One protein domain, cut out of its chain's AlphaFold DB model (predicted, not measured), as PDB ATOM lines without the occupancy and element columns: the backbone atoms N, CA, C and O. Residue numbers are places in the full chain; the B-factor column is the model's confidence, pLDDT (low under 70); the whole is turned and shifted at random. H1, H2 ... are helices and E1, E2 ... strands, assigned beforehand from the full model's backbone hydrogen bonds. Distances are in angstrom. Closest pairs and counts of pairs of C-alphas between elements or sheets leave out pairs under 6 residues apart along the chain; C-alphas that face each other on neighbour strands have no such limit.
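This is residues 40 to 101 of the 101 residues of an uncharacterized protein of Achromobacter xylosoxidans (strain A8) (UniProt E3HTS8). With little regular structure, this is one small sheet, curled like part of a barrel, made of two hairpins side by side, E1 with E2 and E3 with E4, and short helix H1 only grazes it. Of 62 printed residues, 23 are in named elements, E1 E2 H1 E3 E4 along the chain, class mixed; the sheet's order is E1 E2 E3 E4, antiparallel. It is compact, radius of gyration of the C-alphas 11.3 A, spanning 34 by 26 by 18 A.

Find C-alpha 43 at (0.491, -25.783, 20.450), where E1 begins, residues 43 to 45. Next come E2, 54 to 58, 13.6 A; H1, 73 to 77; E3, 81 to 85, 13.7 A; and E4, 92 to 96, 13.1 A, ending at (-4.311, -18.556, 15.921).

Within hydrogen-bond range are N 44 and O 57 of hairpin E1 and E2, 2.7 A, N 83 and O 54 of E3 and E2, 2.8 A, and N 82 and O 95 of hairpin E3 and E4, 2.8 A. H1, its O i to N i+4 pair within range, only grazes the sheet with residues 75 to 77; the closest C-alphas of E2 and H1, Gly 55 and Gln 76, are 7.1 A apart.

The farthest C-alphas, His 89 and Ala 101, are 34.9 A apart. The printed part has no cut; E2 to H1, residues 59 to 72, is a long link. Residues 100 to 101 have pLDDT under 70.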
ATOM      1  N   LYS A  40       6.271 -23.683  23.619       95.25
ATOM      2  CA  LYS A  40       6.113 -23.051  24.944       95.25
ATOM      3  C   LYS A  40       4.653 -22.782  25.313       95.25
ATOM      4  O   LYS A  40       4.363 -22.647  26.497       95.25
ATOM      5  N   ASN A  41       3.765 -22.696  24.325       93.69
ATOM      6  CA  ASN A  41       2.347 -22.396  24.511       93.69
ATOM      7  C   ASN A  41       1.445 -23.631  24.359       93.69
ATOM      8  O   ASN A  41       0.233 -23.467  24.265       93.69
ATOM      9  N   ASP A  42       2.012 -24.846  24.364       95.44
ATOM     10  CA  ASP A  42       1.254 -26.098  24.220       95.44
ATOM     11  C   ASP A  42       0.446 -26.139  22.908       95.44
ATOM     12  O   ASP A  42      -0.743 -26.440  22.890       95.44
ATOM     13  N   ILE A  43       1.087 -25.769  21.792       95.75
ATOM     14  CA  ILE A  43       0.491 -25.783  20.450       95.75
ATOM     15  C   ILE A  43       1.153 -26.880  19.614       95.75
ATOM     16  O   ILE A  43       2.361 -26.837  19.359       95.75
ATOM     17  N   ALA A  44       0.349 -27.829  19.136       96.19
ATOM     18  CA  ALA A  44       0.741 -28.792  18.118       96.19
ATOM     19  C   ALA A  44       0.918 -28.078  16.776       96.19
ATOM     20  O   ALA A  44       0.044 -27.338  16.319       96.19
ATOM     21  N   MET A  45       2.050 -28.323  16.123       96.12
ATOM     22  CA  MET A  45       2.379 -27.754  14.822       96.12
ATOM     23  C   MET A  45       2.567 -28.876  13.804       96.12
ATOM     24  O   MET A  45       3.244 -29.867  14.071       96.12
ATOM     25  N   GLY A  46       1.987 -28.710  12.615       94.88
ATOM     26  CA  GLY A  46       2.203 -29.647  11.516       94.88
ATOM     27  C   GLY A  46       3.643 -29.653  10.994       94.88
ATOM     28  O   GLY A  46       4.456 -28.770  11.268       94.88
ATOM     29  N   SER A  47       3.965 -30.647  10.168       92.00
ATOM     30  CA  SER A  47       5.285 -30.725   9.532       92.00
ATOM     31  C   SER A  47       5.569 -29.533   8.610       92.00
ATOM     32  O   SER A  47       4.694 -29.093   7.861       92.00
ATOM     33  N   MET A  48       6.830 -29.082   8.584       89.38
ATOM     34  CA  MET A  48       7.271 -28.001   7.701       89.38
ATOM     35  C   MET A  48       7.017 -28.321   6.222       89.38
ATOM     36  O   MET A  48       7.383 -29.383   5.705       89.38
ATOM     37  N   GLU A  49       6.466 -27.331   5.523       88.12
ATOM     38  CA  GLU A  49       6.296 -27.315   4.077       88.12
ATOM     39  C   GLU A  49       6.685 -25.933   3.533       88.12
ATOM     40  O   GLU A  49       6.466 -24.908   4.187       88.12
ATOM     41  N   ARG A  50       7.330 -25.897   2.359       83.69
ATOM     42  CA  ARG A  50       7.973 -24.678   1.840       83.69
ATOM     43  C   ARG A  50       6.943 -23.573   1.588       83.69
ATOM     44  O   ARG A  50       6.951 -22.552   2.279       83.69
ATOM     45  N   ASP A  51       6.023 -23.829   0.666       87.81
ATOM     46  CA  ASP A  51       5.134 -22.808   0.097       87.81
ATOM     47  C   ASP A  51       3.690 -22.905   0.612       87.81
ATOM     48  O   ASP A  51       2.825 -22.132   0.210       87.81
ATOM     49  N   CYS A  52       3.426 -23.829   1.539       93.69
ATOM     50  CA  CYS A  52       2.108 -24.015   2.141       93.69
ATOM     51  C   CYS A  52       2.077 -23.522   3.593       93.69
ATOM     52  O   CYS A  52       3.127 -23.427   4.243       93.69
ATOM     53  N   PRO A  53       0.892 -23.172   4.122       96.00
ATOM     54  CA  PRO A  53       0.716 -22.972   5.552       96.00
ATOM     55  C   PRO A  53       1.073 -24.235   6.343       96.00
ATOM     56  O   PRO A  53       1.113 -25.334   5.796       96.00
ATOM     57  N   ILE A  54       1.298 -24.074   7.640       97.19
ATOM     58  CA  ILE A  54       1.373 -25.177   8.599       97.19
ATOM     59  C   ILE A  54       0.187 -25.027   9.549       97.19
ATOM     60  O   ILE A  54      -0.023 -23.932  10.065       97.19
ATOM     61  N   GLY A  55      -0.591 -26.091   9.748       96.69
ATOM     62  CA  GLY A  55      -1.717 -26.084  10.687       96.69
ATOM     63  C   GLY A  55      -1.238 -26.041  12.138       96.69
ATOM     64  O   GLY A  55      -0.176 -26.588  12.452       96.69
ATOM     65  N   LEU A  56      -2.015 -25.379  12.993       96.88
ATOM     66  CA  LEU A  56      -1.777 -25.260  14.430       96.88
ATOM     67  C   LEU A  56      -3.020 -25.718  15.199       96.88
ATOM     68  O   LEU A  56      -4.131 -25.346  14.821       96.88
ATOM     69  N   MET A  57      -2.825 -26.478  16.276       95.88
ATOM     70  CA  MET A  57      -3.884 -26.880  17.211       95.88
ATOM     71  C   MET A  57      -3.422 -26.722  18.657       95.88
ATOM     72  O   MET A  57      -2.255 -26.963  18.960       95.88
ATOM     73  N   TRP A  58      -4.320 -26.343  19.560       95.06
ATOM     74  CA  TRP A  58      -4.041 -26.338  20.997       95.06
ATOM     75  C   TRP A  58      -3.908 -27.770  21.532       95.06
ATOM     76  O   TRP A  58      -4.700 -28.628  21.172       95.06
ATOM     77  N   GLY A  59      -2.946 -28.021  22.423       93.56
ATOM     78  CA  GLY A  59      -2.635 -29.337  22.987       93.56
ATOM     79  C   GLY A  59      -1.555 -30.072  22.191       93.56
ATOM     80  O   GLY A  59      -1.858 -30.941  21.374       93.56
ATOM     81  N   ALA A  60      -0.283 -29.759  22.447       89.75
ATOM     82  CA  ALA A  60       0.852 -30.293  21.689       89.75
ATOM     83  C   ALA A  60       0.939 -31.828  21.731       89.75
ATOM     84  O   ALA A  60       1.216 -32.455  20.712       89.75
ATOM     85  N   ASP A  61       0.645 -32.425  22.887       87.69
ATOM     86  CA  ASP A  61       0.711 -33.878  23.089       87.69
ATOM     87  C   ASP A  61      -0.594 -34.608  22.718       87.69
ATOM     88  O   ASP A  61      -0.625 -35.836  22.645       87.69
ATOM     89  N   ALA A  62      -1.686 -33.869  22.496       89.19
ATOM     90  CA  ALA A  62      -3.001 -34.435  22.195       89.19
ATOM     91  C   ALA A  62      -3.279 -34.543  20.687       89.19
ATOM     92  O   ALA A  62      -4.172 -35.290  20.280       89.19
ATOM     93  N   HIS A  63      -2.528 -33.809  19.862       91.12
ATOM     94  CA  HIS A  63      -2.815 -33.658  18.442       91.12
ATOM     95  C   HIS A  63      -1.603 -33.976  17.566       91.12
ATOM     96  O   HIS A  63      -0.521 -33.420  17.730       91.12
ATOM     97  N   GLU A  64      -1.821 -34.815  16.553       91.75
ATOM     98  CA  GLU A  64      -0.895 -34.989  15.437       91.75
ATOM     99  C   GLU A  64      -1.425 -34.217  14.223       91.75
ATOM    100  O   GLU A  64      -2.469 -34.547  13.656       91.75
ATOM    101  N   VAL A  65      -0.713 -33.164  13.817       94.12
ATOM    102  CA  VAL A  65      -1.141 -32.298  12.713       94.12
ATOM    103  C   VAL A  65      -0.471 -32.739  11.410       94.12
ATOM    104  O   VAL A  65       0.751 -32.685  11.247       94.12
ATOM    105  N   SER A  66      -1.289 -33.158  10.443       93.88
ATOM    106  CA  SER A  66      -0.832 -33.554   9.106       93.88
ATOM    107  C   SER A  66      -0.191 -32.396   8.320       93.88
ATOM    108  O   SER A  66      -0.252 -31.229   8.698       93.88
ATOM    109  N   LYS A  67       0.433 -32.699   7.176       93.62
ATOM    110  CA  LYS A  67       0.855 -31.651   6.227       93.62
ATOM    111  C   LYS A  67      -0.364 -30.961   5.634       93.62
ATOM    112  O   LYS A  67      -1.326 -31.637   5.277       93.62
ATOM    113  N   TRP A  68      -0.294 -29.645   5.449       94.81
ATOM    114  CA  TRP A  68      -1.417 -28.851   4.943       94.81
ATOM    115  C   TRP A  68      -1.947 -29.361   3.599       94.81
ATOM    116  O   TRP A  68      -3.153 -29.483   3.411       94.81
ATOM    117  N   THR A  69      -1.055 -29.749   2.685       93.50
ATOM    118  CA  THR A  69      -1.421 -30.309   1.371       93.50
ATOM    119  C   THR A  69      -2.082 -31.684   1.427       93.50
ATOM    120  O   THR A  69      -2.650 -32.126   0.430       93.50
ATOM    121  N   ARG A  70      -2.015 -32.369   2.573       95.31
ATOM    122  CA  ARG A  70      -2.675 -33.659   2.809       95.31
ATOM    123  C   ARG A  70      -4.012 -33.529   3.531       95.31
ATOM    124  O   ARG A  70      -4.740 -34.511   3.582       95.31
ATOM    125  N   MET A  71      -4.323 -32.353   4.068       94.00
ATOM    126  CA  MET A  71      -5.598 -32.090   4.721       94.00
ATOM    127  C   MET A  71      -6.675 -31.764   3.687       94.00
ATOM    128  O   MET A  71      -6.460 -30.989   2.751       94.00
ATOM    129  N   THR A  72      -7.869 -32.296   3.910       95.69
ATOM    130  CA  THR A  72      -9.109 -31.822   3.302       95.69
ATOM    131  C   THR A  72      -9.421 -30.396   3.755       95.69
ATOM    132  O   THR A  72      -8.892 -29.895   4.747       95.69
ATOM    133  N   ARG A  73     -10.333 -29.725   3.047       94.31
ATOM    134  CA  ARG A  73     -10.766 -28.380   3.440       94.31
ATOM    135  C   ARG A  73     -11.396 -28.356   4.838       94.31
ATOM    136  O   ARG A  73     -11.110 -27.446   5.599       94.31
ATOM    137  N   ALA A  74     -12.187 -29.373   5.178       94.69
ATOM    138  CA  ALA A  74     -12.804 -29.483   6.496       94.69
ATOM    139  C   ALA A  74     -11.758 -29.631   7.613       94.69
ATOM    140  O   ALA A  74     -11.888 -29.000   8.653       94.69
ATOM    141  N   GLU A  75     -10.696 -30.410   7.385       94.00
ATOM    142  CA  GLU A  75      -9.586 -30.532   8.341       94.00
ATOM    143  C   GLU A  75      -8.803 -29.222   8.480       94.00
ATOM    144  O   GLU A  75      -8.449 -28.847   9.592       94.00
ATOM    145  N   GLN A  76      -8.576 -28.492   7.382       94.81
ATOM    146  CA  GLN A  76      -7.938 -27.170   7.430       94.81
ATOM    147  C   GLN A  76      -8.780 -26.153   8.212       94.81
ATOM    148  O   GLN A  76      -8.224 -25.372   8.978       94.81
ATOM    149  N   ASP A  77     -10.103 -26.169   8.025       92.50
ATOM    150  CA  ASP A  77     -11.036 -25.272   8.716       92.50
ATOM    151  C   ASP A  77     -11.205 -25.644  10.209       92.50
ATOM    152  O   ASP A  77     -11.620 -24.802  11.001       92.50
ATOM    153  N   ALA A  78     -10.863 -26.879  10.600       93.00
ATOM    154  CA  ALA A  78     -10.877 -27.351  11.988       93.00
ATOM    155  C   ALA A  78      -9.589 -27.033  12.771       93.00
ATOM    156  O   ALA A  78      -9.528 -27.301  13.969       93.00
ATOM    157  N   MET A  79      -8.555 -26.495  12.116       95.38
ATOM    158  CA  MET A  79      -7.337 -26.053  12.798       95.38
ATOM    159  C   MET A  79      -7.619 -24.805  13.641       95.38
ATOM    160  O   MET A  79      -8.308 -23.886  13.196       95.38
ATOM    161  N   ASP A  80      -6.998 -24.712  14.816       95.56
ATOM    162  CA  ASP A  80      -7.096 -23.517  15.660       95.56
ATOM    163  C   ASP A  80      -6.343 -22.328  15.061       95.56
ATOM    164  O   ASP A  80      -6.631 -21.167  15.353       95.56
ATOM    165  N   GLY A  81      -5.360 -22.602  14.207       95.31
ATOM    166  CA  GLY A  81      -4.578 -21.572  13.557       95.31
ATOM    167  C   GLY A  81      -3.695 -22.086  12.438       95.31
ATOM    168  O   GLY A  81      -3.735 -23.246  12.024       95.31
ATOM    169  N   ARG A  82      -2.858 -21.181  11.943       96.75
ATOM    170  CA  ARG A  82      -1.872 -21.471  10.911       96.75
ATOM    171  C   ARG A  82      -0.614 -20.633  11.059       96.75
ATOM    172  O   ARG A  82      -0.660 -19.469  11.450       96.75
ATOM    173  N   LEU A  83       0.498 -21.214  10.635       96.94
ATOM    174  CA  LEU A  83       1.773 -20.544  10.433       96.94
ATOM    175  C   LEU A  83       2.013 -20.357   8.932       96.94
ATOM    176  O   LEU A  83       1.931 -21.295   8.137       96.94
ATOM    177  N   THR A  84       2.308 -19.125   8.533       96.75
ATOM    178  CA  THR A  84       2.568 -18.724   7.142       96.75
ATOM    179  C   THR A  84       3.864 -17.919   7.039       96.75
ATOM    180  O   THR A  84       4.460 -17.557   8.050       96.75
ATOM    181  N   GLY A  85       4.323 -17.658   5.813       94.19
ATOM    182  CA  GLY A  85       5.571 -16.939   5.545       94.19
ATOM    183  C   GLY A  85       6.653 -17.821   4.921       94.19
ATOM    184  O   GLY A  85       6.400 -18.978   4.565       94.19
ATOM    185  N   ASN A  86       7.857 -17.263   4.777       93.62
ATOM    186  CA  ASN A  86       9.022 -17.959   4.224       93.62
ATOM    187  C   ASN A  86       9.804 -18.634   5.358       93.62
ATOM    188  O   ASN A  86      10.424 -17.963   6.173       93.62
ATOM    189  N   LYS A  87       9.811 -19.970   5.408       92.88
ATOM    190  CA  LYS A  87      10.385 -20.722   6.542       92.88
ATOM    191  C   LYS A  87      11.910 -20.665   6.573       92.88
ATOM    192  O   LYS A  87      12.493 -20.908   7.621       92.88
ATOM    193  N   ARG A  88      12.556 -20.318   5.453       93.50
ATOM    194  CA  ARG A  88      14.010 -20.158   5.385       93.50
ATOM    195  C   ARG A  88      14.444 -18.751   5.775       93.50
ATOM    196  O   ARG A  88      15.344 -18.630   6.583       93.50
ATOM    197  N   HIS A  89      13.834 -17.705   5.231       92.69
ATOM    198  CA  HIS A  89      14.338 -16.334   5.425       92.69
ATOM    199  C   HIS A  89      13.410 -15.432   6.244       92.69
ATOM    200  O   HIS A  89      13.758 -14.297   6.542       92.69
ATOM    201  N   GLY A  90      12.233 -15.928   6.620       88.56
ATOM    202  CA  GLY A  90      11.192 -15.118   7.230       88.56
ATOM    203  C   GLY A  90      10.627 -14.050   6.277       88.56
ATOM    204  O   GLY A  90      10.942 -14.031   5.084       88.56
ATOM    205  N   PRO A  91       9.763 -13.164   6.790       94.50
ATOM    206  CA  PRO A  91       9.155 -13.246   8.117       94.50
ATOM    207  C   PRO A  91       8.226 -14.463   8.238       94.50
ATOM    208  O   PRO A  91       7.750 -15.004   7.233       94.50
ATOM    209  N   ILE A  92       7.984 -14.893   9.474       96.50
ATOM    210  CA  ILE A  92       7.003 -15.928   9.807       96.50
ATOM    211  C   ILE A  92       5.859 -15.293  10.576       96.50
ATOM    212  O   ILE A  92       6.090 -14.520  11.500       96.50
ATOM    213  N   THR A  93       4.632 -15.631  10.200       97.25
ATOM    214  CA  THR A  93       3.421 -15.129  10.846       97.25
ATOM    215  C   THR A  93       2.604 -16.305  11.357       97.25
ATOM    216  O   THR A  93       2.190 -17.157  10.568       97.25
ATOM    217  N   ILE A  94       2.352 -16.324  12.662       96.69
ATOM    218  CA  ILE A  94       1.359 -17.184  13.304       96.69
ATOM    219  C   ILE A  94       0.051 -16.407  13.394       96.69
ATOM    220  O   ILE A  94       0.045 -15.262  13.840       96.69
ATOM    221  N   THR A  95      -1.048 -17.038  12.996       96.06
ATOM    222  CA  THR A  95      -2.413 -16.566  13.246       96.06
ATOM    223  C   THR A  95      -3.180 -17.701  13.904       96.06
ATOM    224  O   THR A  95      -3.327 -18.755  13.287       96.06
ATOM    225  N   ILE A  96      -3.648 -17.510  15.135       95.19
ATOM    226  CA  ILE A  96      -4.311 -18.556  15.921       95.19
ATOM    227  C   ILE A  96      -5.500 -17.991  16.697       95.19
ATOM    228  O   ILE A  96      -5.467 -16.858  17.180       95.19
ATOM    229  N   MET A  97      -6.574 -18.772  16.778       92.75
ATOM    230  CA  MET A  97      -7.741 -18.477  17.599       92.75
ATOM    231  C   MET A  97      -7.369 -18.518  19.083       92.75
ATOM    232  O   MET A  97      -6.472 -19.271  19.474       92.75
ATOM    233  N   PRO A  98      -8.044 -17.722  19.927       87.75
ATOM    234  CA  PRO A  98      -7.792 -17.764  21.356       87.75
ATOM    235  C   PRO A  98      -8.103 -19.164  21.881       87.75
ATOM    236  O   PRO A  98      -9.009 -19.839  21.387       87.75
ATOM    237  N   ARG A  99      -7.359 -19.601  22.898       83.00
ATOM    238  CA  ARG A  99      -7.635 -20.873  23.562       83.00
ATOM    239  C   ARG A  99      -9.033 -20.807  24.174       83.00
ATOM    240  O   ARG A  99      -9.264 -20.039  25.109       83.00
ATOM    241  N   THR A 100      -9.958 -21.591  23.636       68.56
ATOM    242  CA  THR A 100     -11.279 -21.760  24.244       68.56
ATOM    243  C   THR A 100     -11.099 -22.616  25.498       68.56
ATOM    244  O   THR A 100     -10.450 -23.662  25.434       68.56
ATOM    245  N   ALA A 101     -11.565 -22.109  26.641       57.28
ATOM    246  CA  ALA A 101     -11.494 -22.787  27.936       57.28
ATOM    247  C   ALA A 101     -12.414 -24.013  28.002       57.28
ATOM    248  O   ALA A 101     -13.473 -23.986  27.331       57.28
TER     249      ALA A 101